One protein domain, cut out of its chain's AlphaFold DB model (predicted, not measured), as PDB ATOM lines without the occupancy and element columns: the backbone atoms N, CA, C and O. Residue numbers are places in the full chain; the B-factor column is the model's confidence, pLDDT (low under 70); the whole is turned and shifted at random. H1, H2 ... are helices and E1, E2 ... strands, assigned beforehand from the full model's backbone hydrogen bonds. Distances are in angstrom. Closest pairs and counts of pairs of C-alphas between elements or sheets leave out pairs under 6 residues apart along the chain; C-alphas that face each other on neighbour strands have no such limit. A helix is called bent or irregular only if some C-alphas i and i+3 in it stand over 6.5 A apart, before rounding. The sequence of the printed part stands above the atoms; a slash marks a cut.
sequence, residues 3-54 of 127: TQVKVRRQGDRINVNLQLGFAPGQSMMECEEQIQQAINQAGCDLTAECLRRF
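This is residues 3 to 54 of the 127 residues of an uncharacterized protein of Verrucomicrobiales bacterium (UniProt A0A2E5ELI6). A two-stranded antiparallel hairpin, E1 and E2, is covered on one face by a single long helix, H1, which runs lengthwise over both strands, with the helix's end at residue 52 near the hairpin's turn. Residues 24 to 29, the last part of the link and the first two residues of H1, stand free and stick out past the hairpin's open end. The printed part has 52 residues, with two named strands and one named helix in the order E1, E2, H1, and its class is mixed, helices and strands. The whole is loose, with a radius of gyration of the C-alphas of 13.5 A, and its outline is a rod spanning 44 by 16 by 10 A.

The sheet has the order E1, residues 3 to 10, then E2, residues 13 to 20, and the two strands form a hairpin. They are antiparallel neighbours, with 168 degrees between their N-to-C directions. C-alphas that face each other include 3 and 20, 4.8 A apart, and 9 and 14, 4.5 A apart. N 4 and O 19 are within hydrogen-bond range at 2.9 A, as are N 15 and O 8 at 2.8 A. H1, residues 28 to 52, has 10 pairs of C-alphas within 8 A with E1, the closest being those of Val 5 and Ala 42 at 6.2 A. With E2 it has 6 such pairs, the closest being the C-alphas of Leu 18 and Ala 38 at 7.3 A. Residues 31 to 50 of H1 make its pairs of C-alphas within 10 A of the sheet, 25 with E1 and 20 with E2. In H1 every O i to N i+4 pair is within hydrogen-bond range.

E1 begins with C-alpha 3 at (15.521, 29.452, -26.523) and measures 22.7 A from first to last C-alpha. E2 measures 22.8 A and ends with C-alpha 20 at (19.782, 29.822, -28.736). H1 has 25 residues and measures 36.4 A, from C-alpha 28 at (21.909, 18.773, -36.571) to C-alpha 52 at (-1.045, 46.933, -34.741). It is not bent.

The two C-alphas farthest apart are those of Gly 25 and Phe 54, 45.5 A, while the first and last printed C-alphas, of Thr 3 and Phe 54, are 30.0 A apart. The printed part has no cut. The link from E1 to E2, two residues, is tight, and the link from E2 to H1, seven residues, is short. The mean pLDDT of the printed part is 93.2, and no printed residue is under 70 in this model.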
ATOM      1  N   THR A   3      15.787  28.561 -25.399       83.81
ATOM      2  CA  THR A   3      15.521  29.452 -26.523       83.81
ATOM      3  C   THR A   3      14.845  30.682 -25.949       83.81
ATOM      4  O   THR A   3      13.843  30.574 -25.244       83.81
ATOM      5  N   GLN A   4      15.410  31.852 -26.215       89.75
ATOM      6  CA  GLN A   4      14.831  33.112 -25.788       89.75
ATOM      7  C   GLN A   4      14.693  34.038 -26.986       89.75
ATOM      8  O   GLN A   4      15.674  34.386 -27.638       89.75
ATOM      9  N   VAL A   5      13.458  34.465 -27.232       91.94
ATOM     10  CA  VAL A   5      13.126  35.515 -28.187       91.94
ATOM     11  C   VAL A   5      12.647  36.722 -27.391       91.94
ATOM     12  O   VAL A   5      11.763  36.614 -26.543       91.94
ATOM     13  N   LYS A   6      13.266  37.878 -27.622       92.00
ATOM     14  CA  LYS A   6      12.864  39.159 -27.035       92.00
ATOM     15  C   LYS A   6      12.637  40.164 -28.149       92.00
ATOM     16  O   LYS A   6      13.589  40.576 -28.808       92.00
ATOM     17  N   VAL A   7      11.394  40.607 -28.302       89.56
ATOM     18  CA  VAL A   7      11.018  41.685 -29.219       89.56
ATOM     19  C   VAL A   7      10.812  42.967 -28.416       89.56
ATOM     20  O   VAL A   7      10.115  42.974 -27.402       89.56
ATOM     21  N   ARG A   8      11.452  44.064 -28.830       89.50
ATOM     22  CA  ARG A   8      11.297  45.387 -28.210       89.50
ATOM     23  C   ARG A   8      11.119  46.462 -29.267       89.50
ATOM     24  O   ARG A   8      11.966  46.628 -30.141       89.50
ATOM     25  N   ARG A   9      10.063  47.259 -29.133       86.12
ATOM     26  CA  ARG A   9       9.852  48.460 -29.945       86.12
ATOM     27  C   ARG A   9      10.695  49.627 -29.421       86.12
ATOM     28  O   ARG A   9      10.740  49.868 -28.217       86.12
ATOM     29  N   GLN A  10      11.323  50.368 -30.330       88.12
ATOM     30  CA  GLN A  10      12.004  51.638 -30.070       88.12
ATOM     31  C   GLN A  10      11.618  52.632 -31.171       88.12
ATOM     32  O   GLN A  10      12.220  52.648 -32.241       88.12
ATOM     33  N   GLY A  11      10.574  53.427 -30.923       85.00
ATOM     34  CA  GLY A  11      10.049  54.375 -31.907       85.00
ATOM     35  C   GLY A  11       9.500  53.677 -33.155       85.00
ATOM     36  O   GLY A  11       8.515  52.929 -33.078       85.00
ATOM     37  N   ASP A  12      10.135  53.951 -34.292       86.38
ATOM     38  CA  ASP A  12       9.868  53.375 -35.611       86.38
ATOM     39  C   ASP A  12      10.560  52.018 -35.827       86.38
ATOM     40  O   ASP A  12      10.086  51.211 -36.636       86.38
ATOM     41  N   ARG A  13      11.612  51.724 -35.053       90.19
ATOM     42  CA  ARG A  13      12.388  50.481 -35.112       90.19
ATOM     43  C   ARG A  13      11.836  49.419 -34.168       90.19
ATOM     44  O   ARG A  13      11.293  49.705 -33.097       90.19
ATOM     45  N   ILE A  14      12.033  48.160 -34.543       90.62
ATOM     46  CA  ILE A  14      11.796  47.006 -33.678       90.62
ATOM     47  C   ILE A  14      13.110  46.238 -33.582       90.62
ATOM     48  O   ILE A  14      13.712  45.900 -34.597       90.62
ATOM     49  N   ASN A  15      13.564  45.997 -32.358       93.19
ATOM     50  CA  ASN A  15      14.743  45.196 -32.075       93.19
ATOM     51  C   ASN A  15      14.308  43.789 -31.682       93.19
ATOM     52  O   ASN A  15      13.438  43.622 -30.823       93.19
ATOM     53  N   VAL A  16      14.959  42.793 -32.274       93.81
ATOM     54  CA  VAL A  16      14.769  41.386 -31.933       93.81
ATOM     55  C   VAL A  16      16.089  40.839 -31.432       93.81
ATOM     56  O   VAL A  16      17.107  40.928 -32.114       93.81
ATOM     57  N   ASN A  17      16.073  40.288 -30.226       94.94
ATOM     58  CA  ASN A  17      17.190  39.545 -29.674       94.94
ATOM     59  C   ASN A  17      16.785  38.075 -29.590       94.94
ATOM     60  O   ASN A  17      15.808  37.734 -28.919       94.94
ATOM     61  N   LEU A  18      17.523  37.238 -30.312       93.88
ATOM     62  CA  LEU A  18      17.312  35.803 -30.386       93.88
ATOM     63  C   LEU A  18      18.548  35.117 -29.813       93.88
ATOM     64  O   LEU A  18      19.663  35.338 -30.282       93.88
ATOM     65  N   GLN A  19      18.339  34.318 -28.774       94.69
ATOM     66  CA  GLN A  19      19.387  33.570 -28.099       94.69
ATOM     67  C   GLN A  19      19.021  32.090 -28.097       94.69
ATOM     68  O   GLN A  19      17.965  31.703 -27.589       94.69
ATOM     69  N   LEU A  20      19.910  31.274 -28.661       93.38
ATOM     70  CA  LEU A  20      19.782  29.822 -28.736       93.38
ATOM     71  C   LEU A  20      20.855  29.180 -27.860       93.38
ATOM     72  O   LEU A  20      22.022  29.566 -27.918       93.38
ATOM     73  N   GLY A  21      20.456  28.217 -27.035       93.31
ATOM     74  CA  GLY A  21      21.376  27.372 -26.280       93.31
ATOM     75  C   GLY A  21      21.406  25.970 -26.868       93.31
ATOM     76  O   GLY A  21      20.356  25.327 -26.903       93.31
ATOM     77  N   PHE A  22      22.595  25.509 -27.259       91.38
ATOM     78  CA  PHE A  22      22.836  24.175 -27.811       91.38
ATOM     79  C   PHE A  22      23.515  23.268 -26.783       91.38
ATOM     80  O   PHE A  22      24.326  23.735 -25.978       91.38
ATOM     81  N   ALA A  23      23.176  21.980 -26.792       90.44
ATOM     82  CA  ALA A  23      23.767  20.992 -25.892       90.44
ATOM     83  C   ALA A  23      24.885  20.182 -26.579       90.44
ATOM     84  O   ALA A  23      24.814  19.932 -27.784       90.44
ATOM     85  N   PRO A  24      25.907  19.717 -25.833       92.62
ATOM     86  CA  PRO A  24      26.868  18.753 -26.360       92.62
ATOM     87  C   PRO A  24      26.159  17.483 -26.849       92.62
ATOM     88  O   PRO A  24      25.336  16.923 -26.129       92.62
ATOM     89  N   GLY A  25      26.487  17.026 -28.059       94.38
ATOM     90  CA  GLY A  25      25.888  15.827 -28.658       94.38
ATOM     91  C   GLY A  25      24.499  16.027 -29.279       94.38
ATOM     92  O   GLY A  25      23.940  15.056 -29.779       94.38
ATOM     93  N   GLN A  26      23.961  17.252 -29.282       94.44
ATOM     94  CA  GLN A  26      22.727  17.585 -30.000       94.44
ATOM     95  C   GLN A  26      22.910  17.345 -31.505       94.44
ATOM     96  O   GLN A  26      23.929  17.720 -32.092       94.44
ATOM     97  N   SER A  27      21.928  16.700 -32.127       96.75
ATOM     98  CA  SER A  27      21.943  16.420 -33.559       96.75
ATOM     99  C   SER A  27      21.704  17.686 -34.383       96.75
ATOM    100  O   SER A  27      21.074  18.645 -33.936       96.75
ATOM    101  N   MET A  28      22.159  17.671 -35.638       96.44
ATOM    102  CA  MET A  28      21.909  18.773 -36.571       96.44
ATOM    103  C   MET A  28      20.407  19.022 -36.788       96.44
ATOM    104  O   MET A  28      19.992  20.171 -36.900       96.44
ATOM    105  N   MET A  29      19.590  17.963 -36.805       97.12
ATOM    106  CA  MET A  29      18.135  18.084 -36.955       97.12
ATOM    107  C   MET A  29      17.519  18.852 -35.781       97.12
ATOM    108  O   MET A  29      16.786  19.809 -35.995       97.12
ATOM    109  N   GLU A  30      17.878  18.493 -34.544       95.38
ATOM    110  CA  GLU A  30      17.393  19.190 -33.345       95.38
ATOM    111  C   GLU A  30      17.843  20.659 -33.320       95.38
ATOM    112  O   GLU A  30      17.103  21.526 -32.856       95.38
ATOM    113  N   CYS A  31      19.047  20.959 -33.819       95.25
ATOM    114  CA  CYS A  31      19.514  22.337 -33.969       95.25
ATOM    115  C   CYS A  31      18.642  23.127 -34.959       95.25
ATOM    116  O   CYS A  31      18.220  24.238 -34.637       95.25
ATOM    117  N   GLU A  32      18.345  22.565 -36.134       97.00
ATOM    118  CA  GLU A  32      17.502  23.212 -37.151       97.00
ATOM    119  C   GLU A  32      16.063  23.408 -36.675       97.00
ATOM    120  O   GLU A  32      15.495  24.486 -36.853       97.00
ATOM    121  N   GLU A  33      15.480  22.419 -35.998       95.81
ATOM    122  CA  GLU A  33      14.153  22.552 -35.396       95.81
ATOM    123  C   GLU A  33      14.122  23.688 -34.368       95.81
ATOM    124  O   GLU A  33      13.205  24.512 -34.368       95.81
ATOM    125  N   GLN A  34      15.155  23.789 -33.527       95.25
ATOM    126  CA  GLN A  34      15.266  24.853 -32.533       95.25
ATOM    127  C   GLN A  34      15.426  26.239 -33.184       95.25
ATOM    128  O   GLN A  34      14.816  27.210 -32.723       95.25
ATOM    129  N   ILE A  35      16.211  26.340 -34.262       95.56
ATOM    130  CA  ILE A  35      16.366  27.569 -35.053       95.56
ATOM    131  C   ILE A  35      15.027  27.963 -35.682       95.56
ATOM    132  O   ILE A  35      14.583  29.104 -35.525       95.56
ATOM    133  N   GLN A  36      14.354  27.025 -36.350       96.88
ATOM    134  CA  GLN A  36      13.085  27.270 -37.027       96.88
ATOM    135  C   GLN A  36      12.004  27.722 -36.043       96.88
ATOM    136  O   GLN A  36      11.328  28.718 -36.296       96.88
ATOM    137  N   GLN A  37      11.874  27.052 -34.896       95.56
ATOM    138  CA  GLN A  37      10.925  27.443 -33.850       95.56
ATOM    139  C   GLN A  37      11.184  28.870 -33.353       95.56
ATOM    140  O   GLN A  37      10.249  29.661 -33.222       95.56
ATOM    141  N   ALA A  38      12.449  29.228 -33.115       95.94
ATOM    142  CA  ALA A  38      12.807  30.553 -32.627       95.94
ATOM    143  C   ALA A  38      12.525  31.657 -33.662       95.94
ATOM    144  O   ALA A  38      11.996  32.715 -33.308       95.94
ATOM    145  N   ILE A  39      12.835  31.408 -34.939       96.69
ATOM    146  CA  ILE A  39      12.551  32.343 -36.036       96.69
ATOM    147  C   ILE A  39      11.042  32.494 -36.238       96.69
ATOM    148  O   ILE A  39      10.563  33.615 -36.386       96.69
ATOM    149  N   ASN A  40      10.287  31.396 -36.191       96.88
ATOM    150  CA  ASN A  40       8.834  31.417 -36.337       96.88
ATOM    151  C   ASN A  40       8.160  32.206 -35.211       96.88
ATOM    152  O   ASN A  40       7.312  33.060 -35.476       96.88
ATOM    153  N   GLN A  41       8.596  32.002 -33.964       95.06
ATOM    154  CA  GLN A  41       8.119  32.785 -32.827       95.06
ATOM    155  C   GLN A  41       8.418  34.280 -33.012       95.06
ATOM    156  O   GLN A  41       7.513  35.109 -32.919       95.06
ATOM    157  N   ALA A  42       9.665  34.629 -33.348       95.94
ATOM    158  CA  ALA A  42      10.046  36.017 -33.600       95.94
ATOM    159  C   ALA A  42       9.236  36.641 -34.751       95.94
ATOM    160  O   ALA A  42       8.781  37.778 -34.646       95.94
ATOM    161  N   GLY A  43       9.027  35.895 -35.837       96.50
ATOM    162  CA  GLY A  43       8.250  36.320 -36.999       96.50
ATOM    163  C   GLY A  43       6.776  36.567 -36.682       96.50
ATOM    164  O   GLY A  43       6.209  37.563 -37.142       96.50
ATOM    165  N   CYS A  44       6.162  35.729 -35.843       95.88
ATOM    166  CA  CYS A  44       4.796  35.936 -35.362       95.88
ATOM    167  C   CYS A  44       4.685  37.214 -34.513       95.88
ATOM    168  O   CYS A  44       3.812  38.045 -34.773       95.88
ATOM    169  N   ASP A  45       5.600  37.417 -33.562       94.12
ATOM    170  CA  ASP A  45       5.610  38.598 -32.686       94.12
ATOM    171  C   ASP A  45       5.825  39.896 -33.481       94.12
ATOM    172  O   ASP A  45       5.127  40.896 -33.281       94.12
ATOM    173  N   LEU A  46       6.753  39.871 -34.443       95.06
ATOM    174  CA  LEU A  46       6.999  40.981 -35.360       95.06
ATOM    175  C   LEU A  46       5.785  41.277 -36.237       95.06
ATOM    176  O   LEU A  46       5.426  42.441 -36.421       95.06
ATOM    177  N   THR A  47       5.130  40.241 -36.759       94.75
ATOM    178  CA  THR A  47       3.927  40.432 -37.569       94.75
ATOM    179  C   THR A  47       2.814  41.059 -36.733       94.75
ATOM    180  O   THR A  47       2.176  42.002 -37.193       94.75
ATOM    181  N   ALA A  48       2.629  40.638 -35.478       93.94
ATOM    182  CA  ALA A  48       1.660  41.251 -34.572       93.94
ATOM    183  C   ALA A  48       1.972  42.732 -34.261       93.94
ATOM    184  O   ALA A  48       1.055  43.550 -34.165       93.94
ATOM    185  N   GLU A  49       3.249  43.110 -34.114       92.62
ATOM    186  CA  GLU A  49       3.670  44.518 -33.990       92.62
ATOM    187  C   GLU A  49       3.378  45.330 -35.262       92.62
ATOM    188  O   GLU A  49       2.914  46.468 -35.177       92.62
ATOM    189  N   CYS A  50       3.619  44.760 -36.445       92.06
ATOM    190  CA  CYS A  50       3.309  45.408 -37.719       92.06
ATOM    191  C   CYS A  50       1.799  45.586 -37.909       92.06
ATOM    192  O   CYS A  50       1.355  46.677 -38.263       92.06
ATOM    193  N   LEU A  51       1.005  44.552 -37.620       93.56
ATOM    194  CA  LEU A  51      -0.452  44.578 -37.746       93.56
ATOM    195  C   LEU A  51      -1.096  45.641 -36.848       93.56
ATOM    196  O   LEU A  51      -2.006  46.336 -37.291       93.56
ATOM    197  N   ARG A  52      -0.575  45.855 -35.631       92.38
ATOM    198  CA  ARG A  52      -1.045  46.933 -34.741       92.38
ATOM    199  C   ARG A  52      -0.956  48.327 -35.351       92.38
ATOM    200  O   ARG A  52      -1.723  49.196 -34.958       92.38
ATOM    201  N   ARG A  53      -0.044  48.560 -36.301       91.19
ATOM    202  CA  ARG A  53       0.108  49.868 -36.963       91.19
ATOM    203  C   ARG A  53      -1.051  50.202 -37.904       91.19
ATOM    204  O   ARG A  53      -1.180  51.355 -38.294       91.19
ATOM    205  N   PHE A  54      -1.857  49.210 -38.273       93.69
ATOM    206  CA  PHE A  54      -3.027  49.381 -39.131       93.69
ATOM    207  C   PHE A  54      -4.335  49.488 -38.344       93.69
ATOM    208  O   PHE A  54      -5.384  49.697 -38.951       93.69
TER     209      PHE A  54